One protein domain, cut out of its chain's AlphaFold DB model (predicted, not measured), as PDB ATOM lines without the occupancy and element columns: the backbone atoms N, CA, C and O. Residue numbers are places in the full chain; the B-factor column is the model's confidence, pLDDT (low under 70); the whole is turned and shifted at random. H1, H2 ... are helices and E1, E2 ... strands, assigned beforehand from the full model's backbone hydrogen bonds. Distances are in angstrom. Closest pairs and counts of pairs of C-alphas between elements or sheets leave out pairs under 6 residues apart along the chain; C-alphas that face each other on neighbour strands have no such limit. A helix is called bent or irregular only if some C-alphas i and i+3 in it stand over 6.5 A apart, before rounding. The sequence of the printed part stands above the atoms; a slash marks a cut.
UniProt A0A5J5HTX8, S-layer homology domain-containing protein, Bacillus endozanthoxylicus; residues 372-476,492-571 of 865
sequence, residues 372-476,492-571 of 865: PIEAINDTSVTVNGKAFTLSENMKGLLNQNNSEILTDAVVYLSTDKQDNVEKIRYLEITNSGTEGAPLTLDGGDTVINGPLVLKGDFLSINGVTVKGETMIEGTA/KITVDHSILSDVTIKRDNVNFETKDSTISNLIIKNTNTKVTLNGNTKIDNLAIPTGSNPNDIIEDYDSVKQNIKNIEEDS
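Overview. This is residues 372 to 476 and 492 to 571 of the 865 residues of the protein "S-layer homology domain-containing protein" of Bacillus endozanthoxylicus (UniProt A0A5J5HTX8). The printed part is wound in stacked turns, a solenoid of mostly parallel strands: E9, E11 and E13 line one wall, E10, E12, E14 and E15 another, and the sharply bent E8 takes part in both. At one end of the coil sits the small sheet E1 E2 E3, with H1 between it and E6; at the other end lie the short helices H2 and H3. The 185 printed residues hold, in order, E1 to E3, H1, E4 to E14, H2, H3 and E15, mostly strand; the small sheet is antiparallel in the order E1 E2 E3, the large one branched and mixed. The whole is compact, with a radius of gyration of the C-alphas of 16.7 A, and elongated in outline, with spans of 51 by 29 by 28 A.

Arrangement. Begin at residue 372: E1, residues 372 to 377, E2, 380 to 383, and E3, 386 to 389, are a meander, each strand the antiparallel neighbour of the one before. Look for N 374 and O 382, 2.9 A apart, and N 381 and O 388, 3.0 A, within hydrogen-bond range. H1, residues 400 to 406, is on this sheet, over E1, at a height of 7.5 A; its closest C-alpha pair with E1 is Asn 377 and Gln 400, 4.3 A. E4, residues 410 to 415, and E5, 421 to 429, form an antiparallel hairpin at 171 degrees, with N 412 and O 426 3.0 A apart; they belong to the twisted branched sheet. H1 is on that sheet too, over E6, residues 439 to 448, at a height of 7.9 A and across the strands, 64 degrees from E6 on the local plane; the C-alphas of Asn 402 and Leu 441 come closest, 5.6 A. E7, residues 452 to 454, is parallel to E5, with N 429 and O 453 2.8 A apart. Beside E8, residues 459 to 472, E6 and E7 lie on one side, E9, 492 to 496, and E10, 499 to 505, on the other side. These four are parallel to E8: find N 441 and O 460 at 2.8 A, N 454 and O 471 at 2.8 A, N 461 and O 494 at 2.8 A, N 472 and O 504 at 2.9 A. E11, residues 510 to 515, is parallel to E9, N 493 to O 511 2.9 A, and E13, 530 to 534, to E11, N 512 to O 530 2.8 A. E12, residues 518 to 524, is parallel to E10, N 503 to O 521 2.7 A, and E14, 538 to 545, to E12, N 522 to O 541 2.8 A. E14, H2, residues 550 to 553, H3, 557 to 563, and E15, 564 to 570, make a strand-helix-strand unit, two parallel neighbour strands with helices between, its crossover right-handed; N 542 and O 566 are 2.9 A apart. H2 and H3 only just touch, only at the corner, with 3 pairs of C-alphas within 8 A, the closest Asn 551 and Tyr 557, 5.5 A. Of O i to N i+4 pairs 1 of 3 is within range in H1 and in H3, beside 3 of 4 and 2 of 4 O i to N i+3 pairs; H2 is too short for an i+4 pair.

Along the chain. Find C-alpha 372, where E1 begins, at (-35.112, 57.443, -26.303). E5 and E6 each measure 18.5 A from first to last C-alpha, and E14 19.8 A. E8, with 14 residues, bends by 153 degrees at residue 466, and its ends are 10.7 A apart. H1 and H3 are irregular: C-alphas 401 and 404 are 7.5 A apart, C-alphas 559 and 562 7.6 A. E15 ends at C-alpha 570, (-17.109, 41.031, -49.713).

Size, cuts and confidence. The C-alphas farthest apart, of Gln 418 and Gly 547, are 53.5 A apart. Residues 477 to 491 are not printed, and C-alphas 476 and 492 stand 17.5 A apart across this cut, in the link from E8 to E9. Of the links printed whole, E3 to H1 and E5 to E6 are short, the others tight. Mean pLDDT of the printed part is 87.3; residues 450, 468 to 469, 474 to 476 and 570 to 571 are under 70.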
ATOM      1  N   PRO A 372     -36.312  57.054 -27.029       90.94
ATOM      2  CA  PRO A 372     -35.112  57.443 -26.303       90.94
ATOM      3  C   PRO A 372     -35.235  57.077 -24.820       90.94
ATOM      4  O   PRO A 372     -36.301  57.200 -24.213       90.94
ATOM      5  N   ILE A 373     -34.120  56.674 -24.223       94.06
ATOM      6  CA  ILE A 373     -33.984  56.526 -22.779       94.06
ATOM      7  C   ILE A 373     -33.848  57.912 -22.148       94.06
ATOM      8  O   ILE A 373     -32.866  58.619 -22.371       94.06
ATOM      9  N   GLU A 374     -34.804  58.274 -21.294       93.12
ATOM     10  CA  GLU A 374     -34.809  59.557 -20.584       93.12
ATOM     11  C   GLU A 374     -34.034  59.493 -19.260       93.12
ATOM     12  O   GLU A 374     -33.406  60.470 -18.850       93.12
ATOM     13  N   ALA A 375     -34.101  58.356 -18.559       92.56
ATOM     14  CA  ALA A 375     -33.388  58.137 -17.302       92.56
ATOM     15  C   ALA A 375     -33.248  56.644 -16.974       92.56
ATOM     16  O   ALA A 375     -34.134  55.849 -17.280       92.56
ATOM     17  N   ILE A 376     -32.175  56.273 -16.269       94.06
ATOM     18  CA  ILE A 376     -31.953  54.914 -15.748       94.06
ATOM     19  C   ILE A 376     -31.501  54.981 -14.286       94.06
ATOM     20  O   ILE A 376     -30.758  55.880 -13.887       94.06
ATOM     21  N   ASN A 377     -31.930  54.005 -13.488       92.50
ATOM     22  CA  ASN A 377     -31.326  53.649 -12.205       92.50
ATOM     23  C   ASN A 377     -31.265  52.118 -12.053       92.50
ATOM     24  O   ASN A 377     -31.705  51.394 -12.936       92.50
ATOM     25  N   ASP A 378     -30.781  51.626 -10.912       93.50
ATOM     26  CA  ASP A 378     -30.553  50.191 -10.656       93.50
ATOM     27  C   ASP A 378     -31.808  49.298 -10.697       93.50
ATOM     28  O   ASP A 378     -31.710  48.073 -10.645       93.50
ATOM     29  N   THR A 379     -33.004  49.888 -10.728       94.62
ATOM     30  CA  THR A 379     -34.277  49.154 -10.674       94.62
ATOM     31  C   THR A 379     -35.265  49.532 -11.765       94.62
ATOM     32  O   THR A 379     -36.272  48.839 -11.914       94.62
ATOM     33  N   SER A 380     -35.021  50.615 -12.508       95.38
ATOM     34  CA  SER A 380     -35.974  51.111 -13.498       95.38
ATOM     35  C   SER A 380     -35.315  51.863 -14.648       95.38
ATOM     36  O   SER A 380     -34.363  52.617 -14.433       95.38
ATOM     37  N   VAL A 381     -35.935  51.774 -15.822       95.56
ATOM     38  CA  VAL A 381     -35.670  52.616 -16.997       95.56
ATOM     39  C   VAL A 381     -36.874  53.515 -17.268       95.56
ATOM     40  O   VAL A 381     -38.015  53.098 -17.095       95.56
ATOM     41  N   THR A 382     -36.638  54.767 -17.649       93.12
ATOM     42  CA  THR A 382     -37.686  55.737 -17.993       93.12
ATOM     43  C   THR A 382     -37.659  56.017 -19.486       93.12
ATOM     44  O   THR A 382     -36.629  56.442 -20.008       93.12
ATOM     45  N   VAL A 383     -38.794  55.795 -20.147       89.69
ATOM     46  CA  VAL A 383     -39.034  56.100 -21.564       89.69
ATOM     47  C   VAL A 383     -40.408  56.757 -21.696       89.69
ATOM     48  O   VAL A 383     -41.328  56.414 -20.948       89.69
ATOM     49  N   ASN A 384     -40.547  57.733 -22.599       85.12
ATOM     50  CA  ASN A 384     -41.784  58.502 -22.804       85.12
ATOM     51  C   ASN A 384     -42.424  59.015 -21.492       85.12
ATOM     52  O   ASN A 384     -43.640  58.945 -21.292       85.12
ATOM     53  N   GLY A 385     -41.609  59.496 -20.550       84.94
ATOM     54  CA  GLY A 385     -42.048  59.994 -19.245       84.94
ATOM     55  C   GLY A 385     -42.569  58.946 -18.249       84.94
ATOM     56  O   GLY A 385     -42.975  59.328 -17.145       84.94
ATOM     57  N   LYS A 386     -42.562  57.648 -18.583       85.94
ATOM     58  CA  LYS A 386     -42.973  56.550 -17.691       85.94
ATOM     59  C   LYS A 386     -41.765  55.722 -17.264       85.94
ATOM     60  O   LYS A 386     -40.969  55.283 -18.086       85.94
ATOM     61  N   ALA A 387     -41.648  55.498 -15.956       91.88
ATOM     62  CA  ALA A 387     -40.645  54.606 -15.388       91.88
ATOM     63  C   ALA A 387     -41.172  53.164 -15.367       91.88
ATOM     64  O   ALA A 387     -42.234  52.900 -14.799       91.88
ATOM     65  N   PHE A 388     -40.404  52.248 -15.944       91.94
ATOM     66  CA  PHE A 388     -40.658  50.814 -15.967       91.94
ATOM     67  C   PHE A 388     -39.665  50.091 -15.066       91.94
ATOM     68  O   PHE A 388     -38.467  50.374 -15.103       91.94
ATOM     69  N   THR A 389     -40.159  49.151 -14.262       95.88
ATOM     70  CA  THR A 389     -39.319  48.288 -13.420       95.88
ATOM     71  C   THR A 389     -38.520  47.323 -14.295       95.88
ATOM     72  O   THR A 389     -38.973  46.949 -15.372       95.88
ATOM     73  N   LEU A 390     -37.338  46.906 -13.849       96.25
ATOM     74  CA  LEU A 390     -36.485  45.961 -14.574       96.25
ATOM     75  C   LEU A 390     -36.602  44.543 -14.013       96.25
ATOM     76  O   LEU A 390     -36.512  44.344 -12.795       96.25
ATOM     77  N   SER A 391     -36.703  43.560 -14.907       94.31
ATOM     78  CA  SER A 391     -36.482  42.151 -14.580       94.31
ATOM     79  C   SER A 391     -35.021  41.911 -14.198       94.31
ATOM     80  O   SER A 391     -34.128  42.669 -14.582       94.31
ATOM     81  N   GLU A 392     -34.753  40.859 -13.420       93.44
ATOM     82  CA  GLU A 392     -33.413  40.606 -12.867       93.44
ATOM     83  C   GLU A 392     -32.337  40.490 -13.954       93.44
ATOM     84  O   GLU A 392     -31.261  41.069 -13.826       93.44
ATOM     85  N   ASN A 393     -32.668  39.832 -15.066       91.38
ATOM     86  CA  ASN A 393     -31.789  39.651 -16.219       91.38
ATOM     87  C   ASN A 393     -31.443  40.958 -16.954       91.38
ATOM     88  O   ASN A 393     -30.493  40.966 -17.725       91.38
ATOM     89  N   MET A 394     -32.196  42.045 -16.746       96.06
ATOM     90  CA  MET A 394     -31.961  43.340 -17.398       96.06
ATOM     91  C   MET A 394     -31.127  44.304 -16.548       96.06
ATOM     92  O   MET A 394     -30.589  45.279 -17.074       96.06
ATOM     93  N   LYS A 395     -30.986  44.043 -15.242       95.38
ATOM     94  CA  LYS A 395     -30.271  44.935 -14.310       95.38
ATOM     95  C   LYS A 395     -28.764  44.991 -14.553       95.38
ATOM     96  O   LYS A 395     -28.133  45.965 -14.150       95.38
ATOM     97  N   GLY A 396     -28.186  43.981 -15.207       94.62
ATOM     98  CA  GLY A 396     -26.774  43.988 -15.594       94.62
ATOM     99  C   GLY A 396     -26.447  45.141 -16.545       94.62
ATOM    100  O   GLY A 396     -25.467  45.841 -16.329       94.62
ATOM    101  N   LEU A 397     -27.323  45.405 -17.520       97.56
ATOM    102  CA  LEU A 397     -27.122  46.433 -18.543       97.56
ATOM    103  C   LEU A 397     -27.862  47.742 -18.231       97.56
ATOM    104  O   LEU A 397     -27.278  48.821 -18.315       97.56
ATOM    105  N   LEU A 398     -29.139  47.691 -17.853       97.06
ATOM    106  CA  LEU A 398     -29.952  48.887 -17.605       97.06
ATOM    107  C   LEU A 398     -29.816  49.349 -16.144       97.06
ATOM    108  O   LEU A 398     -30.753  49.248 -15.369       97.06
ATOM    109  N   ASN A 399     -28.653  49.858 -15.737       96.00
ATOM    110  CA  ASN A 399     -28.436  50.357 -14.369       96.00
ATOM    111  C   ASN A 399     -27.752  51.728 -14.327       96.00
ATOM    112  O   ASN A 399     -27.374  52.296 -15.353       96.00
ATOM    113  N   GLN A 400     -27.597  52.278 -13.116       95.69
ATOM    114  CA  GLN A 400     -27.053  53.621 -12.935       95.69
ATOM    115  C   GLN A 400     -25.605  53.764 -13.434       95.69
ATOM    116  O   GLN A 400     -25.244  54.843 -13.908       95.69
ATOM    117  N   ASN A 401     -24.787  52.708 -13.381       96.00
ATOM    118  CA  ASN A 401     -23.392  52.765 -13.835       96.00
ATOM    119  C   ASN A 401     -23.290  52.984 -15.348       96.00
ATOM    120  O   ASN A 401     -22.375  53.660 -15.803       96.00
ATOM    121  N   ASN A 402     -24.269  52.487 -16.107       97.19
ATOM    122  CA  ASN A 402     -24.337  52.663 -17.556       97.19
ATOM    123  C   ASN A 402     -25.117  53.921 -17.978       97.19
ATOM    124  O   ASN A 402     -25.315  54.156 -19.169       97.19
ATOM    125  N   SER A 403     -25.568  54.754 -17.034       95.19
ATOM    126  CA  SER A 403     -26.412  55.916 -17.353       95.19
ATOM    127  C   SER A 403     -25.752  56.903 -18.322       95.19
ATOM    128  O   SER A 403     -26.436  57.441 -19.188       95.19
ATOM    129  N   GLU A 404     -24.436  57.114 -18.242       95.25
ATOM    130  CA  GLU A 404     -23.726  58.056 -19.120       95.25
ATOM    131  C   GLU A 404     -23.709  57.594 -20.588       95.25
ATOM    132  O   GLU A 404     -23.913  58.404 -21.491       95.25
ATOM    133  N   ILE A 405     -23.539  56.292 -20.839       96.19
ATOM    134  CA  ILE A 405     -23.559  55.740 -22.201       96.19
ATOM    135  C   ILE A 405     -24.985  55.522 -22.733       96.19
ATOM    136  O   ILE A 405     -25.191  55.571 -23.942       96.19
ATOM    137  N   LEU A 406     -25.971  55.318 -21.850       96.44
ATOM    138  CA  LEU A 406     -27.347  54.976 -22.228       96.44
ATOM    139  C   LEU A 406     -28.343  56.145 -22.219       96.44
ATOM    140  O   LEU A 406     -29.433  55.997 -22.758       96.44
ATOM    141  N   THR A 407     -28.035  57.293 -21.613       89.81
ATOM    142  CA  THR A 407     -28.934  58.465 -21.685       89.81
ATOM    143  C   THR A 407     -29.065  58.921 -23.140       89.81
ATOM    144  O   THR A 407     -28.054  59.017 -23.824       89.81
ATOM    145  N   ASP A 408     -30.284  59.186 -23.615       89.75
ATOM    146  CA  ASP A 408     -30.613  59.493 -25.019       89.75
ATOM    147  C   ASP A 408     -30.324  58.358 -26.027       89.75
ATOM    148  O   ASP A 408     -30.585  58.516 -27.225       89.75
ATOM    149  N   ALA A 409     -29.856  57.191 -25.565       93.62
ATOM    150  CA  ALA A 409     -29.811  55.990 -26.389       93.62
ATOM    151  C   ALA A 409     -31.234  55.601 -26.803       93.62
ATOM    152  O   ALA A 409     -32.182  55.745 -26.028       93.62
ATOM    153  N   VAL A 410     -31.394  55.105 -28.025       89.19
ATOM    154  CA  VAL A 410     -32.703  54.721 -28.561       89.19
ATOM    155  C   VAL A 410     -32.903  53.227 -28.352       89.19
ATOM    156  O   VAL A 410     -32.041  52.427 -28.702       89.19
ATOM    157  N   VAL A 411     -34.044  52.833 -27.796       88.81
ATOM    158  CA  VAL A 411     -34.358  51.441 -27.474       88.81
ATOM    159  C   VAL A 411     -35.711  51.004 -27.996       88.81
ATOM    160  O   VAL A 411     -36.623  51.807 -28.172       88.81
ATOM    161  N   TYR A 412     -35.842  49.696 -28.186       80.56
ATOM    162  CA  TYR A 412     -37.127  49.010 -28.238       80.56
ATOM    163  C   TYR A 412     -37.118  47.933 -27.152       80.56
ATOM    164  O   TYR A 412     -36.225  47.084 -27.123       80.56
ATOM    165  N   LEU A 413     -38.072  48.005 -26.223       85.06
ATOM    166  CA  LEU A 413     -38.142  47.158 -25.034       85.06
ATOM    167  C   LEU A 413     -39.411  46.302 -25.048       85.06
ATOM    168  O   LEU A 413     -40.448  46.738 -25.545       85.06
ATOM    169  N   SER A 414     -39.337  45.130 -24.421       78.69
ATOM    170  CA  SER A 414     -40.506  44.297 -24.121       78.69
ATOM    171  C   SER A 414     -40.609  44.021 -22.627       78.69
ATOM    172  O   SER A 414     -39.590  43.954 -21.931       78.69
ATOM    173  N   THR A 415     -41.832  43.806 -22.146       81.69
ATOM    174  CA  THR A 415     -42.113  43.531 -20.733       81.69
ATOM    175  C   THR A 415     -42.718  42.155 -20.496       81.69
ATOM    176  O   THR A 415     -43.392  41.602 -21.363       81.69
ATOM    177  N   ASP A 416     -42.545  41.654 -19.277       79.12
ATOM    178  CA  ASP A 416     -43.263  40.492 -18.761       79.12
ATOM    179  C   ASP A 416     -44.734  40.824 -18.396       79.12
ATOM    180  O   ASP A 416     -45.226  41.952 -18.546       79.12
ATOM    181  N   LYS A 417     -45.471  39.839 -17.864       72.94
ATOM    182  CA  LYS A 417     -46.845  40.036 -17.354       72.94
ATOM    183  C   LYS A 417     -46.968  41.052 -16.221       72.94
ATOM    184  O   LYS A 417     -48.054  41.597 -16.038       72.94
ATOM    185  N   GLN A 418     -45.908  41.282 -15.451       80.56
ATOM    186  CA  GLN A 418     -45.861  42.240 -14.346       80.56
ATOM    187  C   GLN A 418     -45.454  43.654 -14.803       80.56
ATOM    188  O   GLN A 418     -45.285  44.521 -13.947       80.56
ATOM    189  N   ASP A 419     -45.336  43.893 -16.115       81.12
ATOM    190  CA  ASP A 419     -44.858  45.150 -16.712       81.12
ATOM    191  C   ASP A 419     -43.387  45.466 -16.394       81.12
ATOM    192  O   ASP A 419     -42.956  46.620 -16.497       81.12
ATOM    193  N   ASN A 420     -42.591  44.457 -16.018       89.25
ATOM    194  CA  ASN A 420     -41.150  44.628 -15.873       89.25
ATOM    195  C   ASN A 420     -40.476  44.455 -17.233       89.25
ATOM    196  O   ASN A 420     -40.780  43.507 -17.954       89.25
ATOM    197  N   VAL A 421     -39.533  45.332 -17.576       90.50
ATOM    198  CA  VAL A 421     -38.714  45.205 -18.786       90.50
ATOM    199  C   VAL A 421     -37.887  43.931 -18.686       90.50
ATOM    200  O   VAL A 421     -37.045  43.805 -17.797       90.50
ATOM    201  N   GLU A 422     -38.127  43.008 -19.612       85.75
ATOM    202  CA  GLU A 422     -37.509  41.682 -19.654       85.75
ATOM    203  C   GLU A 422     -36.543  41.533 -20.836       85.75
ATOM    204  O   GLU A 422     -35.606  40.737 -20.760       85.75
ATOM    205  N   LYS A 423     -36.744  42.289 -21.928       82.38
ATOM    206  CA  LYS A 423     -35.949  42.164 -23.159       82.38
ATOM    207  C   LYS A 423     -35.615  43.516 -23.776       82.38
ATOM    208  O   LYS A 423     -36.465  44.404 -23.842       82.38
ATOM    209  N   ILE A 424     -34.412  43.601 -24.338       82.69
ATOM    210  CA  ILE A 424     -33.985  44.678 -25.239       82.69
ATOM    211  C   ILE A 424     -34.053  44.133 -26.667       82.69
ATOM    212  O   ILE A 424     -33.276  43.257 -27.041       82.69
ATOM    213  N   ARG A 425     -35.008  44.625 -27.457       78.31
ATOM    214  CA  ARG A 425     -35.238  44.252 -28.865       78.31
ATOM    215  C   ARG A 425     -34.420  45.088 -29.839       78.31
ATOM    216  O   ARG A 425     -34.209  44.676 -30.971       78.31
ATOM    217  N   TYR A 426     -33.982  46.257 -29.400       82.06
ATOM    218  CA  TYR A 426     -33.121  47.153 -30.151       82.06
ATOM    219  C   TYR A 426     -32.415  48.077 -29.167       82.06
ATOM    220  O   TYR A 426     -33.045  48.536 -28.209       82.06
ATOM    221  N   LEU A 427     -31.141  48.363 -29.414       88.50
ATOM    222  CA  LEU A 427     -30.388  49.379 -28.689       88.50
ATOM    223  C   LEU A 427     -29.494  50.145 -29.661       88.50
ATOM    224  O   LEU A 427     -28.638  49.557 -30.305       88.50
ATOM    225  N   GLU A 428     -29.660  51.458 -29.735       92.19
ATOM    226  CA  GLU A 428     -28.784  52.370 -30.465       92.19
ATOM    227  C   GLU A 428     -28.105  53.330 -29.490       92.19
ATOM    228  O   GLU A 428     -28.765  54.108 -28.801       92.19
ATOM    229  N   ILE A 429     -26.775  53.302 -29.473       94.06
ATOM    230  CA  ILE A 429     -25.929  54.147 -28.635       94.06
ATOM    231  C   ILE A 429     -25.344  55.265 -29.490       94.06
ATOM    232  O   ILE A 429     -24.546  55.032 -30.403       94.06
ATOM    233  N   THR A 430     -25.727  56.494 -29.167       89.81
ATOM    234  CA  THR A 430     -25.299  57.714 -29.864       89.81
ATOM    235  C   THR A 430     -24.261  58.513 -29.081       89.81
ATOM    236  O   THR A 430     -23.496  59.264 -29.686       89.81
ATOM    237  N   ASN A 431     -24.198  58.339 -27.757       92.06
ATOM    238  CA  ASN A 431     -23.236  59.030 -26.903       92.06
ATOM    239  C   ASN A 431     -21.811  58.570 -27.191       92.06
ATOM    240  O   ASN A 431     -21.578  57.391 -27.439       92.06
ATOM    241  N   SER A 432     -20.862  59.501 -27.098       92.12
ATOM    242  CA  SER A 432     -19.439  59.264 -27.343       92.12
ATOM    243  C   SER A 432     -18.616  59.532 -26.088       92.12
ATOM    244  O   SER A 432     -18.862  60.501 -25.370       92.12
ATOM    245  N   GLY A 433     -17.593  58.713 -25.868       90.94
ATOM    246  CA  GLY A 433     -16.505  59.024 -24.951       90.94
ATOM    247  C   GLY A 433     -15.458  59.927 -25.587       90.94
ATOM    248  O   GLY A 433     -15.680  60.602 -26.594       90.94
ATOM    249  N   THR A 434     -14.269  59.918 -24.995       90.94
ATOM    250  CA  THR A 434     -13.106  60.630 -25.528       90.94
ATOM    251  C   THR A 434     -11.877  59.735 -25.533       90.94
ATOM    252  O   THR A 434     -11.806  58.723 -24.833       90.94
ATOM    253  N   GLU A 435     -10.875  60.113 -26.320       84.38
ATOM    254  CA  GLU A 435      -9.583  59.436 -26.321       84.38
ATOM    255  C   GLU A 435      -8.975  59.429 -24.902       84.38
ATOM    256  O   GLU A 435      -8.741  60.477 -24.302       84.38
ATOM    257  N   GLY A 436      -8.748  58.235 -24.344       86.56
ATOM    258  CA  GLY A 436      -8.255  58.041 -22.972       86.56
ATOM    259  C   GLY A 436      -9.333  57.998 -21.880       86.56
ATOM    260  O   GLY A 436      -9.020  57.629 -20.750       86.56
ATOM    261  N   ALA A 437     -10.588  58.310 -22.208       91.56
ATOM    262  CA  ALA A 437     -11.745  58.158 -21.326       91.56
ATOM    263  C   ALA A 437     -12.958  57.658 -22.138       91.56
ATOM    264  O   ALA A 437     -13.853  58.448 -22.460       91.56
ATOM    265  N   PRO A 438     -12.962  56.369 -22.537       92.12
ATOM    266  CA  PRO A 438     -14.079  55.790 -23.268       92.12
ATOM    267  C   PRO A 438     -15.319  55.671 -22.376       92.12
ATOM    268  O   PRO A 438     -15.201  55.397 -21.178       92.12
ATOM    269  N   LEU A 439     -16.505  55.818 -22.966       96.12
ATOM    270  CA  LEU A 439     -17.743  55.458 -22.279       96.12
ATOM    271  C   LEU A 439     -17.888  53.942 -22.280       96.12
ATOM    272  O   LEU A 439     -17.710  53.298 -23.312       96.12
ATOM    273  N   THR A 440     -18.186  53.376 -21.115       96.19
ATOM    274  CA  THR A 440     -18.282  51.925 -20.945       96.19
ATOM    275  C   THR A 440     -19.733  51.510 -20.764       96.19
ATOM    276  O   THR A 440     -20.415  52.051 -19.898       96.19
ATOM    277  N   LEU A 441     -20.181  50.544 -21.564       97.25
ATOM    278  CA  LEU A 441     -21.379  49.756 -21.319       97.25
ATOM    279  C   LEU A 441     -20.938  48.430 -20.708       97.25
ATOM    280  O   LEU A 441     -20.395  47.577 -21.411       97.25
ATOM    281  N   ASP A 442     -21.159  48.265 -19.410       96.50
ATOM    282  CA  ASP A 442     -20.983  46.978 -18.742       96.50
ATOM    283  C   ASP A 442     -22.310  46.222 -18.763       96.50
ATOM    284  O   ASP A 442     -23.265  46.606 -18.096       96.50
ATOM    285  N   GLY A 443     -22.397  45.183 -19.583       93.00
ATOM    286  CA  GLY A 443     -23.600  44.390 -19.760       93.00
ATOM    287  C   GLY A 443     -23.895  43.448 -18.604       93.00
ATOM    288  O   GLY A 443     -25.038  43.010 -18.493       93.00
ATOM    289  N   GLY A 444     -22.923  43.108 -17.752       92.69
ATOM    290  CA  GLY A 444     -23.119  42.117 -16.687       92.69
ATOM    291  C   GLY A 444     -23.705  40.789 -17.191       92.69
ATOM    292  O   GLY A 444     -24.616  40.250 -16.566       92.69
ATOM    293  N   ASP A 445     -23.244  40.327 -18.355       88.44
ATOM    294  CA  ASP A 445     -23.703  39.146 -19.103       88.44
ATOM    295  C   ASP A 445     -25.148  39.230 -19.639       88.44
ATOM    296  O   ASP A 445     -25.759  38.223 -20.006       88.44
ATOM    297  N   THR A 446     -25.710  40.440 -19.728       90.81
ATOM    298  CA  THR A 446     -27.064  40.662 -20.257       90.81
ATOM    299  C   THR A 446     -27.151  40.308 -21.745       90.81
ATOM    300  O   THR A 446     -26.259  40.609 -22.544       90.81
ATOM    301  N   VAL A 447     -28.283  39.713 -22.131       84.25
ATOM    302  CA  VAL A 447     -28.617  39.399 -23.523       84.25
ATOM    303  C   VAL A 447     -29.413  40.543 -24.155       84.25
ATOM    304  O   VAL A 447     -30.464  40.927 -23.647       84.25
ATOM    305  N   ILE A 448     -28.952  41.032 -25.305       82.50
ATOM    306  CA  ILE A 448     -29.710  41.883 -26.224       82.50
ATOM    307  C   ILE A 448     -30.333  40.970 -27.289       82.50
ATOM    308  O   ILE A 448     -29.639  40.245 -28.005       82.50
ATOM    309  N   ASN A 449     -31.663  40.971 -27.374       78.88
ATOM    310  CA  ASN A 449     -32.451  40.063 -28.213       78.88
ATOM    311  C   ASN A 449     -32.610  40.529 -29.667       78.88
ATOM    312  O   ASN A 449     -33.264  39.838 -30.442       78.88
ATOM    313  N   GLY A 450     -32.043  41.675 -30.028       65.44
ATOM    314  CA  GLY A 450     -32.068  42.203 -31.386       65.44
ATOM    315  C   GLY A 450     -30.862  43.098 -31.665       65.44
ATOM    316  O   GLY A 450     -29.828  42.917 -31.016       65.44
ATOM    317  N   PRO A 451     -30.957  44.019 -32.639       74.69
ATOM    318  CA  PRO A 451     -29.795  44.765 -33.100       74.69
ATOM    319  C   PRO A 451     -29.191  45.695 -32.042       74.69
ATOM    320  O   PRO A 451     -29.914  46.346 -31.276       74.69
ATOM    321  N   LEU A 452     -27.861  45.799 -32.062       85.38
ATOM    322  CA  LEU A 452     -27.078  46.784 -31.318       85.38
ATOM    323  C   LEU A 452     -26.409  47.742 -32.307       85.38
ATOM    324  O   LEU A 452     -25.508  47.353 -33.042       85.38
ATOM    325  N   VAL A 453     -26.806  49.009 -32.316       86.00
ATOM    326  CA  VAL A 453     -26.227  50.032 -33.193       86.00
ATOM    327  C   VAL A 453     -25.310  50.947 -32.388       86.00
ATOM    328  O   VAL A 453     -25.721  51.561 -31.408       86.00
ATOM    329  N   LEU A 454     -24.056  51.061 -32.806       91.75
ATOM    330  CA  LEU A 454     -23.029  51.873 -32.165       91.75
ATOM    331  C   LEU A 454     -22.672  53.043 -33.083       91.75
ATOM    332  O   LEU A 454     -21.919  52.870 -34.041       91.75
ATOM    333  N   LYS A 455     -23.214  54.231 -32.788       88.38
ATOM    334  CA  LYS A 455     -22.926  55.476 -33.523       88.38
ATOM    335  C   LYS A 455     -21.866  56.345 -32.853       88.38
ATOM    336  O   LYS A 455     -21.187  57.117 -33.530       88.38
ATOM    337  N   GLY A 456     -21.722  56.215 -31.535       87.44
ATOM    338  CA  GLY A 456     -20.752  56.962 -30.741       87.44
ATOM    339  C   GLY A 456     -19.287  56.595 -31.012       87.44
ATOM    340  O   GLY A 456     -18.953  55.541 -31.562       87.44
ATOM    341  N   ASP A 457     -18.387  57.480 -30.601       90.62
ATOM    342  CA  ASP A 457     -16.935  57.294 -30.629       90.62
ATOM    343  C   ASP A 457     -16.404  56.944 -29.238       90.62
ATOM    344  O   ASP A 457     -16.965  57.365 -28.229       90.62
ATOM    345  N   PHE A 458     -15.284  56.220 -29.174       91.81
ATOM    346  CA  PHE A 458     -14.622  55.837 -27.919       91.81
ATOM    347  C   PHE A 458     -15.563  55.097 -26.965       91.81
ATOM    348  O   PHE A 458     -15.783  55.525 -25.831       91.81
ATOM    349  N   LEU A 459     -16.117  53.984 -27.441       95.12
ATOM    350  CA  LEU A 459     -16.999  53.122 -26.657       95.12
ATOM    351  C   LEU A 459     -16.264  51.859 -26.221       95.12
ATOM    352  O   LEU A 459     -15.452  51.314 -26.967       95.12
ATOM    353  N   SER A 460     -16.582  51.385 -25.024       96.38
ATOM    354  CA  SER A 460     -16.155  50.092 -24.503       96.38
ATOM    355  C   SER A 460     -17.393  49.280 -24.158       96.38
ATOM    356  O   SER A 460     -18.158  49.667 -23.284       96.38
ATOM    357  N   ILE A 461     -17.593  48.160 -24.834       97.19
ATOM    358  CA  ILE A 461     -18.713  47.251 -24.614       97.19
ATOM    359  C   ILE A 461     -18.164  46.004 -23.922       97.19
ATOM    360  O   ILE A 461     -17.247  45.367 -24.437       97.19
ATOM    361  N   ASN A 462     -18.673  45.685 -22.736       93.81
ATOM    362  CA  ASN A 462     -18.173  44.585 -21.916       93.81
ATOM    363  C   ASN A 462     -19.311  43.651 -21.506       93.81
ATOM    364  O   ASN A 462     -20.368  44.139 -21.120       93.81
ATOM    365  N   GLY A 463     -19.090  42.336 -21.538       89.38
ATOM    366  CA  GLY A 463     -20.012  41.362 -20.950       89.38
ATOM    367  C   GLY A 463     -21.432  41.442 -21.511       89.38
ATOM    368  O   GLY A 463     -22.394  41.470 -20.747       89.38
ATOM    369  N   VAL A 464     -21.585  41.540 -22.834       91.62
ATOM    370  CA  VAL A 464     -22.899  41.480 -23.497       91.62
ATOM    371  C   VAL A 464     -22.982  40.277 -24.422       91.62
ATOM    372  O   VAL A 464     -22.010  39.897 -25.077       91.62
ATOM    373  N   THR A 465     -24.178  39.704 -24.522       86.44
ATOM    374  CA  THR A 465     -24.518  38.759 -25.589       86.44
ATOM    375  C   THR A 465     -25.512  39.421 -26.534       86.44
ATOM    376  O   THR A 465     -26.606  39.775 -26.106       86.44
ATOM    377  N   VAL A 466     -25.173  39.575 -27.811       80.44
ATOM    378  CA  VAL A 466     -26.063  40.176 -28.817       80.44
ATOM    379  C   VAL A 466     -26.505  39.095 -29.794       80.44
ATOM    380  O   VAL A 466     -25.677  38.517 -30.492       80.44
ATOM    381  N   LYS A 467     -27.815  38.816 -29.817       72.38
ATOM    382  CA  LYS A 467     -28.420  37.821 -30.721       72.38
ATOM    383  C   LYS A 467     -28.758  38.376 -32.106       72.38
ATOM    384  O   LYS A 467     -28.964  37.589 -33.021       72.38
ATOM    385  N   GLY A 468     -28.890  39.696 -32.236       55.44
ATOM    386  CA  GLY A 468     -29.073  40.372 -33.521       55.44
ATOM    387  C   GLY A 468     -27.766  40.922 -34.085       55.44
ATOM    388  O   GLY A 468     -26.687  40.714 -33.527       55.44
ATOM    389  N   GLU A 469     -27.874  41.675 -35.177       65.62
ATOM    390  CA  GLU A 469     -26.722  42.338 -35.781       65.62
ATOM    391  C   GLU A 469     -26.205  43.486 -34.904       65.62
ATOM    392  O   GLU A 469     -26.953  44.330 -34.405       65.62
ATOM    393  N   THR A 470     -24.890  43.539 -34.743       80.06
ATOM    394  CA  THR A 470     -24.164  44.663 -34.169       80.06
ATOM    395  C   THR A 470     -23.644  45.543 -35.300       80.06
ATOM    396  O   THR A 470     -22.717  45.173 -36.016       80.06
ATOM    397  N   MET A 471     -24.205  46.735 -35.459       79.38
ATOM    398  CA  MET A 471     -23.799  47.676 -36.502       79.38
ATOM    399  C   MET A 471     -22.938  48.791 -35.912       79.38
ATOM    400  O   MET A 471     -23.354  49.484 -34.986       79.38
ATOM    401  N   ILE A 472     -21.748  49.005 -36.470       86.38
ATOM    402  CA  ILE A 472     -20.885  50.144 -36.135       86.38
ATOM    403  C   ILE A 472     -21.031  51.198 -37.235       86.38
ATOM    404  O   ILE A 472     -20.483  51.061 -38.337       86.38
ATOM    405  N   GLU A 473     -21.777  52.256 -36.925       79.62
ATOM    406  CA  GLU A 473     -22.198  53.303 -37.864       79.62
ATOM    407  C   GLU A 473     -21.699  54.698 -37.430       79.62
ATOM    408  O   GLU A 473     -21.226  54.893 -36.316       79.62
ATOM    409  N   GLY A 474     -21.736  55.691 -38.324       62.25
ATOM    410  CA  GLY A 474     -21.339  57.080 -38.044       62.25
ATOM    411  C   GLY A 474     -21.575  58.003 -39.242       62.25
ATOM    412  O   GLY A 474     -21.756  57.513 -40.353       62.25
ATOM    413  N   THR A 475     -21.627  59.327 -39.020       41.22
ATOM    414  CA  THR A 475     -22.213  60.312 -39.956       41.22
ATOM    415  C   THR A 475     -21.805  60.130 -41.417       41.22
ATOM    416  O   THR A 475     -20.656  60.379 -41.787       41.22
ATOM    417  N   ALA A 476     -22.808  59.845 -42.252       34.50
ATOM    418  CA  ALA A 476     -22.838  60.169 -43.670       34.50
ATOM    419  C   ALA A 476     -22.759  61.696 -43.843       34.50
ATOM    420  O   ALA A 476     -23.754  62.397 -44.003       34.50
ATOM    421  N   LYS A 492     -12.852  54.829 -31.794       89.56
ATOM    422  CA  LYS A 492     -12.434  53.553 -31.193       89.56
ATOM    423  C   LYS A 492     -13.626  52.827 -30.582       89.56
ATOM    424  O   LYS A 492     -14.387  53.438 -29.837       89.56
ATOM    425  N   ILE A 493     -13.762  51.543 -30.880       94.38
ATOM    426  CA  ILE A 493     -14.726  50.645 -30.243       94.38
ATOM    427  C   ILE A 493     -13.939  49.478 -29.660       94.38
ATOM    428  O   ILE A 493     -13.182  48.824 -30.373       94.38
ATOM    429  N   THR A 494     -14.106  49.229 -28.367       94.50
ATOM    430  CA  THR A 494     -13.529  48.072 -27.687       94.50
ATOM    431  C   THR A 494     -14.641  47.121 -27.269       94.50
ATOM    432  O   THR A 494     -15.651  47.566 -26.734       94.50
ATOM    433  N   VAL A 495     -14.454  45.827 -27.506       94.81
ATOM    434  CA  VAL A 495     -15.364  44.752 -27.101       94.81
ATOM    435  C   VAL A 495     -14.596  43.773 -26.215       94.81
ATOM    436  O   VAL A 495     -13.580  43.226 -26.642       94.81
ATOM    437  N   ASP A 496     -15.054  43.567 -24.983       93.25
ATOM    438  CA  ASP A 496     -14.425  42.667 -24.007       93.25
ATOM    439  C   ASP A 496     -15.444  41.632 -23.490       93.25
ATOM    440  O   ASP A 496     -16.613  41.962 -23.280       93.25
ATOM    441  N   HIS A 497     -15.022  40.373 -23.329       92.50
ATOM    442  CA  HIS A 497     -15.837  39.260 -22.804       92.50
ATOM    443  C   HIS A 497     -17.263  39.165 -23.390       92.50
ATOM    444  O   HIS A 497     -18.217  38.883 -22.670       92.50
ATOM    445  N   SER A 498     -17.437  39.436 -24.686       90.25
ATOM    446  CA  SER A 498     -18.762  39.521 -25.314       90.25
ATOM    447  C   SER A 498     -18.976  38.450 -26.381       90.25
ATOM    448  O   SER A 498     -18.025  37.945 -26.984       90.25
ATOM    449  N   ILE A 499     -20.241  38.113 -26.627       84.50
ATOM    450  CA  ILE A 499     -20.663  37.175 -27.673       84.50
ATOM    451  C   ILE A 499     -21.543  37.935 -28.661       84.50
ATOM    452  O   ILE A 499     -22.618  38.404 -28.292       84.50
ATOM    453  N   LEU A 500     -21.090  38.059 -29.905       79.19
ATOM    454  CA  LEU A 500     -21.778  38.796 -30.962       79.19
ATOM    455  C   LEU A 500     -22.071  37.852 -32.131       79.19
ATOM    456  O   LEU A 500     -21.172  37.141 -32.581       79.19
ATOM    457  N   SER A 501     -23.311  37.842 -32.620       76.88
ATOM    458  CA  SER A 501     -23.679  37.089 -33.825       76.88
ATOM    459  C   SER A 501     -23.069  37.742 -35.067       76.88
ATOM    460  O   SER A 501     -21.978  37.355 -35.489       76.88
ATOM    461  N   ASP A 502     -23.706  38.785 -35.596       74.56
ATOM    462  CA  ASP A 502     -23.209  39.522 -36.757       74.56
ATOM    463  C   ASP A 502     -22.643  40.863 -36.309       74.56
ATOM    464  O   ASP A 502     -23.224  41.539 -35.464       74.56
ATOM    465  N   VAL A 503     -21.495  41.256 -36.850       80.94
ATOM    466  CA  VAL A 503     -20.861  42.549 -36.604       80.94
ATOM    467  C   VAL A 503     -20.544  43.184 -37.945       80.94
ATOM    468  O   VAL A 503     -19.637  42.733 -38.637       80.94
ATOM    469  N   THR A 504     -21.230  44.271 -38.282       82.81
ATOM    470  CA  THR A 504     -20.989  45.013 -39.524       82.81
ATOM    471  C   THR A 504     -20.382  46.375 -39.224       82.81
ATOM    472  O   THR A 504     -20.989  47.231 -38.576       82.81
ATOM    473  N   ILE A 505     -19.177  46.610 -39.740       86.75
ATOM    474  CA  ILE A 505     -18.469  47.884 -39.629       86.75
ATOM    475  C   ILE A 505     -18.640  48.662 -40.930       86.75
ATOM    476  O   ILE A 505     -17.918  48.452 -41.911       86.75
ATOM    477  N   LYS A 506     -19.601  49.591 -40.927       82.12
ATOM    478  CA  LYS A 506     -19.856  50.503 -42.053       82.12
ATOM    479  C   LYS A 506     -19.010  51.773 -41.957       82.12
ATOM    480  O   LYS A 506     -18.571  52.304 -42.972       82.12
ATOM    481  N   ARG A 507     -18.754  52.251 -40.735       80.88
ATOM    482  CA  ARG A 507     -18.029  53.502 -40.468       80.88
ATOM    483  C   ARG A 507     -16.546  53.415 -40.860       80.88
ATOM    484  O   ARG A 507     -15.855  52.485 -40.456       80.88
ATOM    485  N   ASP A 508     -16.061  54.413 -41.600       81.50
ATOM    486  CA  ASP A 508     -14.653  54.540 -42.007       81.50
ATOM    487  C   ASP A 508     -13.751  55.029 -40.854       81.50
ATOM    488  O   ASP A 508     -14.210  55.727 -39.949       81.50
ATOM    489  N   ASN A 509     -12.452  54.712 -40.907       81.94
ATOM    490  CA  ASN A 509     -11.438  55.105 -39.908       81.94
ATOM    491  C   ASN A 509     -11.770  54.686 -38.459       81.94
ATOM    492  O   ASN A 509     -11.569  55.459 -37.514       81.94
ATOM    493  N   VAL A 510     -12.274  53.462 -38.281       85.62
ATOM    494  CA  VAL A 510     -12.560  52.878 -36.962       85.62
ATOM    495  C   VAL A 510     -11.417  51.988 -36.494       85.62
ATOM    496  O   VAL A 510     -10.933  51.151 -37.249       85.62
ATOM    497  N   ASN A 511     -11.039  52.120 -35.224       91.31
ATOM    498  CA  ASN A 511     -10.221  51.140 -34.516       91.31
ATOM    499  C   ASN A 511     -11.148  50.221 -33.709       91.31
ATOM    500  O   ASN A 511     -11.716  50.648 -32.701       91.31
ATOM    501  N   PHE A 512     -11.323  48.983 -34.162       94.56
ATOM    502  CA  PHE A 512     -12.140  47.964 -33.513       94.56
ATOM    503  C   PHE A 512     -11.244  46.968 -32.775       94.56
ATOM    504  O   PHE A 512     -10.528  46.173 -33.381       94.56
ATOM    505  N   GLU A 513     -11.257  47.021 -31.451       95.44
ATOM    506  CA  GLU A 513     -10.425  46.170 -30.608       95.44
ATOM    507  C   GLU A 513     -11.291  45.158 -29.875       95.44
ATOM    508  O   GLU A 513     -12.285  45.512 -29.250       95.44
ATOM    509  N   THR A 514     -10.890  43.896 -29.904       95.44
ATOM    510  CA  THR A 514     -11.598  42.820 -29.211       95.44
ATOM    511  C   THR A 514     -10.697  42.174 -28.174       95.44
ATOM    512  O   THR A 514      -9.469  42.167 -28.318       95.44
ATOM    513  N   LYS A 515     -11.298  41.625 -27.122       94.56
ATOM    514  CA  LYS A 515     -10.613  40.833 -26.108       94.56
ATOM    515  C   LYS A 515     -11.552  39.770 -25.550       94.56
ATOM    516  O   LYS A 515     -12.705  40.058 -25.247       94.56
ATOM    517  N   ASP A 516     -11.054  38.537 -25.456       93.19
ATOM    518  CA  ASP A 516     -11.769  37.398 -24.861       93.19
ATOM    519  C   ASP A 516     -13.230  37.248 -25.350       93.19
ATOM    520  O   ASP A 516     -14.111  36.847 -24.597       93.19
ATOM    521  N   SER A 517     -13.485  37.584 -26.620       91.69
ATOM    522  CA  SER A 517     -14.833  37.676 -27.202       91.69
ATOM    523  C   SER A 517     -15.050  36.661 -28.328       91.69
ATOM    524  O   SER A 517     -14.101  36.120 -28.890       91.69
ATOM    525  N   THR A 518     -16.299  36.380 -28.685       87.62
ATOM    526  CA  THR A 518     -16.630  35.533 -29.843       87.62
ATOM    527  C   THR A 518     -17.516  36.305 -30.803       87.62
ATOM    528  O   THR A 518     -18.492  36.913 -30.373       87.62
ATOM    529  N   ILE A 519     -17.163  36.286 -32.088       87.31
ATOM    530  CA  ILE A 519     -17.930  36.914 -33.163       87.31
ATOM    531  C   ILE A 519     -18.232  35.850 -34.218       87.31
ATOM    532  O   ILE A 519     -17.299  35.233 -34.733       87.31
ATOM    533  N   SER A 520     -19.502  35.620 -34.551       73.00
ATOM    534  CA  SER A 520     -19.838  34.659 -35.608       73.00
ATOM    535  C   SER A 520     -19.497  35.226 -36.986       73.00
ATOM    536  O   SER A 520     -18.695  34.634 -37.700       73.00
ATOM    537  N   ASN A 521     -20.001  36.407 -37.337       71.38
ATOM    538  CA  ASN A 521     -19.692  37.060 -38.608       71.38
ATOM    539  C   ASN A 521     -19.153  38.471 -38.363       71.38
ATOM    540  O   ASN A 521     -19.818  39.287 -37.735       71.38
ATOM    541  N   LEU A 522     -17.951  38.774 -38.854       86.69
ATOM    542  CA  LEU A 522     -17.390  40.124 -38.863       86.69
ATOM    543  C   LEU A 522     -17.285  40.621 -40.304       86.69
ATOM    544  O   LEU A 522     -16.462  40.130 -41.071       86.69
ATOM    545  N   ILE A 523     -18.088  41.622 -40.649       83.69
ATOM    546  CA  ILE A 523     -18.173  42.212 -41.981       83.69
ATOM    547  C   ILE A 523     -17.581  43.618 -41.942       83.69
ATOM    548  O   ILE A 523     -18.035  44.493 -41.203       83.69
ATOM    549  N   ILE A 524     -16.559  43.858 -42.758       86.81
ATOM    550  CA  ILE A 524     -15.856  45.139 -42.828       86.81
ATOM    551  C   ILE A 524     -16.106  45.739 -44.204       86.81
ATOM    552  O   ILE A 524     -15.607  45.240 -45.208       86.81
ATOM    553  N   LYS A 525     -16.867  46.837 -44.252       81.94
ATOM    554  CA  LYS A 525     -17.285  47.463 -45.518       81.94
ATOM    555  C   LYS A 525     -16.309  48.527 -46.037       81.94
ATOM    556  O   LYS A 525     -16.481  49.028 -47.142       81.94
ATOM    557  N   ASN A 526     -15.283  48.895 -45.264       78.31
ATOM    558  CA  ASN A 526     -14.332  49.954 -45.620       78.31
ATOM    559  C   ASN A 526     -12.871  49.549 -45.375       78.31
ATOM    560  O   ASN A 526     -12.566  48.713 -44.529       78.31
ATOM    561  N   THR A 527     -11.950  50.168 -46.112       82.12
ATOM    562  CA  THR A 527     -10.532  49.782 -46.125       82.12
ATOM    563  C   THR A 527      -9.675  50.463 -45.056       82.12
ATOM    564  O   THR A 527      -8.561  50.002 -44.811       82.12
ATOM    565  N   ASN A 528     -10.151  51.536 -44.405       82.50
ATOM    566  CA  ASN A 528      -9.372  52.240 -43.374       82.50
ATOM    567  C   ASN A 528      -9.711  51.805 -41.940       82.50
ATOM    568  O   ASN A 528      -9.150  52.355 -40.992       82.50
ATOM    569  N   THR A 529     -10.594  50.821 -41.764       86.00
ATOM    570  CA  THR A 529     -10.824  50.181 -40.465       86.00
ATOM    571  C   THR A 529      -9.608  49.356 -40.054       86.00
ATOM    572  O   THR A 529      -9.013  48.645 -40.868       86.00
ATOM    573  N   LYS A 530      -9.245  49.440 -38.773       91.25
ATOM    574  CA  LYS A 530      -8.235  48.595 -38.137       91.25
ATOM    575  C   LYS A 530      -8.890  47.715 -37.090       91.25
ATOM    576  O   LYS A 530      -9.658  48.204 -36.268       91.25
ATOM    577  N   VAL A 531      -8.571  46.428 -37.127       94.38
ATOM    578  CA  VAL A 531      -9.082  45.419 -36.205       94.38
ATOM    579  C   VAL A 531      -7.927  44.826 -35.414       94.38
ATOM    580  O   VAL A 531      -6.974  44.317 -36.001       94.38
ATOM    581  N   THR A 532      -8.034  44.827 -34.092       95.81
ATOM    582  CA  THR A 532      -7.045  44.205 -33.204       95.81
ATOM    583  C   THR A 532      -7.722  43.093 -32.408       95.81
ATOM    584  O   THR A 532      -8.728  43.325 -31.733       95.81
ATOM    585  N   LEU A 533      -7.174  41.876 -32.482       96.50
ATOM    586  CA  LEU A 533      -7.701  40.700 -31.781       96.50
ATOM    587  C   LEU A 533      -6.825  40.365 -30.575       96.50
ATOM    588  O   LEU A 533      -5.682  39.942 -30.742       96.50
ATOM    589  N   ASN A 534      -7.357  40.517 -29.361       93.56
ATOM    590  CA  ASN A 534      -6.631  40.222 -28.124       93.56
ATOM    591  C   ASN A 534      -7.217  39.022 -27.367       93.56
ATOM    592  O   ASN A 534      -8.375  38.631 -27.550       93.56
ATOM    593  N   GLY A 535      -6.409  38.467 -26.459       93.69
ATOM    594  CA  GLY A 535      -6.811  37.372 -25.576       93.69
ATOM    595  C   GLY A 535      -7.242  36.129 -26.353       93.69
ATOM    596  O   GLY A 535      -6.605  35.743 -27.333       93.69
ATOM    597  N   ASN A 536      -8.341  35.521 -25.920       93.31
ATOM    598  CA  ASN A 536      -8.924  34.331 -26.534       93.31
ATOM    599  C   ASN A 536      -9.982  34.650 -27.602       93.31
ATOM    600  O   ASN A 536     -10.858  33.818 -27.842       93.31
ATOM    601  N   THR A 537      -9.932  35.836 -28.220       95.19
ATOM    602  CA  THR A 537     -10.956  36.231 -29.193       95.19
ATOM    603  C   THR A 537     -11.013  35.279 -30.385       95.19
ATOM    604  O   THR A 537      -9.964  34.913 -30.917       95.19
ATOM    605  N   LYS A 538     -12.227  34.921 -30.822       93.25
ATOM    606  CA  LYS A 538     -12.495  34.078 -31.997       93.25
ATOM    607  C   LYS A 538     -13.458  34.744 -32.974       93.25
ATOM    608  O   LYS A 538     -14.397  35.413 -32.547       93.25
ATOM    609  N   ILE A 539     -13.231  34.507 -34.264       91.94
ATOM    610  CA  ILE A 539     -14.100  34.928 -35.364       91.94
ATOM    611  C   ILE A 539     -14.414  33.703 -36.226       91.94
ATOM    612  O   ILE A 539     -13.486  33.051 -36.714       91.94
ATOM    613  N   ASP A 540     -15.691  33.380 -36.434       79.12
ATOM    614  CA  ASP A 540     -16.042  32.256 -37.309       79.12
ATOM    615  C   ASP A 540     -15.891  32.642 -38.786       79.12
ATOM    616  O   ASP A 540     -15.168  31.972 -39.522       79.12
ATOM    617  N   ASN A 541     -16.483  33.755 -39.212       79.62
ATOM    618  CA  ASN A 541     -16.382  34.249 -40.582       79.62
ATOM    619  C   ASN A 541     -15.964  35.721 -40.598       79.62
ATOM    620  O   ASN A 541     -16.549  36.559 -39.913       79.62
ATOM    621  N   LEU A 542     -14.944  36.040 -41.393       89.12
ATOM    622  CA  LEU A 542     -14.484  37.399 -41.642       89.12
ATOM    623  C   LEU A 542     -14.704  37.753 -43.112       89.12
ATOM    624  O   LEU A 542     -14.081  37.154 -43.985       89.12
ATOM    625  N   ALA A 543     -15.497  38.785 -43.367       85.44
ATOM    626  CA  ALA A 543     -15.685  39.353 -44.692       85.44
ATOM    627  C   ALA A 543     -14.952  40.704 -44.779       85.44
ATOM    628  O   ALA A 543     -15.199  41.610 -43.977       85.44
ATOM    629  N   ILE A 544     -14.015  40.832 -45.722       87.38
ATOM    630  CA  ILE A 544     -13.225  42.057 -45.938       87.38
ATOM    631  C   ILE A 544     -13.518  42.688 -47.302       87.38
ATOM    632  O   ILE A 544     -13.882  41.970 -48.229       87.38
ATOM    633  N   PRO A 545     -13.299  44.004 -47.480       85.75
ATOM    634  CA  PRO A 545     -13.570  44.672 -48.744       85.75
ATOM    635  C   PRO A 545     -12.776  44.027 -49.897       85.75
ATOM    636  O   PRO A 545     -11.560  43.858 -49.780       85.75
ATOM    637  N   THR A 546     -13.437  43.715 -51.017       82.12
ATOM    638  CA  THR A 546     -12.834  43.161 -52.248       82.12
ATOM    639  C   THR A 546     -11.499  43.816 -52.597       82.12
ATOM    640  O   THR A 546     -11.373  45.043 -52.650       82.12
ATOM    641  N   GLY A 547     -10.492  42.986 -52.879       81.62
ATOM    642  CA  GLY A 547      -9.142  43.438 -53.211       81.62
ATOM    643  C   GLY A 547      -8.309  43.954 -52.029       81.62
ATOM    644  O   GLY A 547      -7.166  44.369 -52.248       81.62
ATOM    645  N   SER A 548      -8.831  43.921 -50.800       86.12
ATOM    646  CA  SER A 548      -8.062  44.218 -49.583       86.12
ATOM    647  C   SER A 548      -7.248  43.008 -49.134       86.12
ATOM    648  O   SER A 548      -7.661  41.862 -49.289       86.12
ATOM    649  N   ASN A 549      -6.086  43.248 -48.524       86.94
ATOM    650  CA  ASN A 549      -5.352  42.195 -47.833       86.94
ATOM    651  C   ASN A 549      -5.804  42.132 -46.362       86.94
ATOM    652  O   ASN A 549      -5.867  43.183 -45.727       86.94
ATOM    653  N   PRO A 550      -6.020  40.945 -45.761       89.38
ATOM    654  CA  PRO A 550      -6.288  40.840 -44.325       89.38
ATOM    655  C   PRO A 550      -5.247  41.551 -43.446       89.38
ATOM    656  O   PRO A 550      -5.613  42.123 -42.426       89.38
ATOM    657  N   ASN A 551      -3.971  41.594 -43.856       90.56
ATOM    658  CA  ASN A 551      -2.910  42.316 -43.132       90.56
ATOM    659  C   ASN A 551      -3.079  43.845 -43.147       90.56
ATOM    660  O   ASN A 551      -2.460  44.536 -42.340       90.56
ATOM    661  N   ASP A 552      -3.873  44.386 -44.073       88.81
ATOM    662  CA  ASP A 552      -4.169  45.817 -44.117       88.81
ATOM    663  C   ASP A 552      -5.264  46.192 -43.117       88.81
ATOM    664  O   ASP A 552      -5.394  47.364 -42.775       88.81
ATOM    665  N   ILE A 553      -6.032  45.223 -42.627       90.81
ATOM    666  CA  ILE A 553      -7.200  45.452 -41.775       90.81
ATOM    667  C   ILE A 553      -6.935  44.927 -40.370       90.81
ATOM    668  O   ILE A 553      -7.147  45.647 -39.399       90.81
ATOM    669  N   ILE A 554      -6.431  43.700 -40.253       93.25
ATOM    670  CA  ILE A 554      -6.157  43.049 -38.978       93.25
ATOM    671  C   ILE A 554      -4.708  43.289 -38.571       93.25
ATOM    672  O   ILE A 554      -3.765  42.891 -39.261       93.25
ATOM    673  N   GLU A 555      -4.540  43.911 -37.412       92.62
ATOM    674  CA  GLU A 555      -3.243  44.105 -36.782       92.62
ATOM    675  C   GLU A 555      -2.635  42.756 -36.376       92.62
ATOM    676  O   GLU A 555      -3.309  41.893 -35.816       92.62
ATOM    677  N   ASP A 556      -1.352  42.563 -36.699       91.50
ATOM    678  CA  ASP A 556      -0.614  41.318 -36.457       91.50
ATOM    679  C   ASP A 556      -1.328  40.048 -36.966       91.50
ATOM    680  O   ASP A 556      -1.190  38.966 -36.387       91.50
ATOM    681  N   TYR A 557      -2.047  40.164 -38.092       94.50
ATOM    682  CA  TYR A 557      -2.852  39.098 -38.701       94.50
ATOM    683  C   TYR A 557      -2.162  37.727 -38.725       94.50
ATOM    684  O   TYR A 557      -2.762  36.722 -38.349       94.50
ATOM    685  N   ASP A 558      -0.883  37.657 -39.106       93.06
ATOM    686  CA  ASP A 558      -0.145  36.391 -39.170       93.06
ATOM    687  C   ASP A 558      -0.100  35.617 -37.842       93.06
ATOM    688  O   ASP A 558      -0.041  34.383 -37.862       93.06
ATOM    689  N   SER A 559      -0.144  36.325 -36.713       92.69
ATOM    690  CA  SER A 559      -0.144  35.748 -35.366       92.69
ATOM    691  C   SER A 559      -1.541  35.324 -34.911       92.69
ATOM    692  O   SER A 559      -1.663  34.393 -34.118       92.69
ATOM    693  N   VAL A 560      -2.592  35.982 -35.413       95.06
ATOM    694  CA  VAL A 560      -3.982  35.787 -34.962       95.06
ATOM    695  C   VAL A 560      -4.865  35.043 -35.964       95.06
ATOM    696  O   VAL A 560      -5.970  34.649 -35.615       95.06
ATOM    697  N   LYS A 561      -4.388  34.759 -37.181       92.69
ATOM    698  CA  LYS A 561      -5.168  34.092 -38.242       92.69
ATOM    699  C   LYS A 561      -5.775  32.744 -37.854       92.69
ATOM    700  O   LYS A 561      -6.787  32.357 -38.408       92.69
ATOM    701  N   GLN A 562      -5.179  32.026 -36.902       92.94
ATOM    702  CA  GLN A 562      -5.723  30.757 -36.393       92.94
ATOM    703  C   GLN A 562      -7.008  30.930 -35.565       92.94
ATOM    704  O   GLN A 562      -7.718  29.957 -35.327       92.94
ATOM    705  N   ASN A 563      -7.280  32.152 -35.102       93.56
ATOM    706  CA  ASN A 563      -8.490  32.505 -34.370       93.56
ATOM    707  C   ASN A 563      -9.642  32.880 -35.315       93.56
ATOM    708  O   ASN A 563     -10.742  33.149 -34.838       93.56
ATOM    709  N   ILE A 564      -9.381  32.919 -36.625       94.75
ATOM    710  CA  ILE A 564     -10.344  33.237 -37.675       94.75
ATOM    711  C   ILE A 564     -10.556  31.962 -38.483       94.75
ATOM    712  O   ILE A 564      -9.604  31.424 -39.052       94.75
ATOM    713  N   LYS A 565     -11.779  31.435 -38.493       84.56
ATOM    714  CA  LYS A 565     -12.059  30.144 -39.130       84.56
ATOM    715  C   LYS A 565     -12.175  30.278 -40.651       84.56
ATOM    716  O   LYS A 565     -11.502  29.530 -41.358       84.56
ATOM    717  N   ASN A 566     -12.950  31.244 -41.138       81.31
ATOM    718  CA  ASN A 566     -13.166  31.507 -42.560       81.31
ATOM    719  C   ASN A 566     -12.898  32.981 -42.898       81.31
ATOM    720  O   ASN A 566     -13.170  33.868 -42.089       81.31
ATOM    721  N   ILE A 567     -12.359  33.236 -44.095       84.50
ATOM    722  CA  ILE A 567     -12.122  34.588 -44.619       84.50
ATOM    723  C   ILE A 567     -12.612  34.652 -46.056       84.50
ATOM    724  O   ILE A 567     -12.197  33.836 -46.882       84.50
ATOM    725  N   GLU A 568     -13.432  35.652 -46.342       84.62
ATOM    726  CA  GLU A 568     -14.043  35.880 -47.645       84.62
ATOM    727  C   GLU A 568     -13.876  37.346 -48.065       84.62
ATOM    728  O   GLU A 568     -13.703  38.247 -47.235       84.62
ATOM    729  N   GLU A 569     -13.865  37.583 -49.376       74.31
ATOM    730  CA  GLU A 569     -13.916  38.934 -49.934       74.31
ATOM    731  C   GLU A 569     -15.381  39.317 -50.150       74.31
ATOM    732  O   GLU A 569     -16.113  38.619 -50.847       74.31
ATOM    733  N   ASP A 570     -15.786  40.436 -49.566       57.94
ATOM    734  CA  ASP A 570     -17.109  41.031 -49.713       57.94
ATOM    735  C   ASP A 570     -17.085  42.051 -50.855       57.94
ATOM    736  O   ASP A 570     -16.141  42.853 -50.960       57.94
ATOM    737  N   SER A 571     -18.086  42.037 -51.739       45.56
ATOM    738  CA  SER A 571     -18.174  42.999 -52.839       45.56
ATOM    739  C   SER A 571     -18.368  44.404 -52.269       45.56
ATOM    740  O   SER A 571     -19.391  44.754 -51.689       45.56
TER     741      SER A 571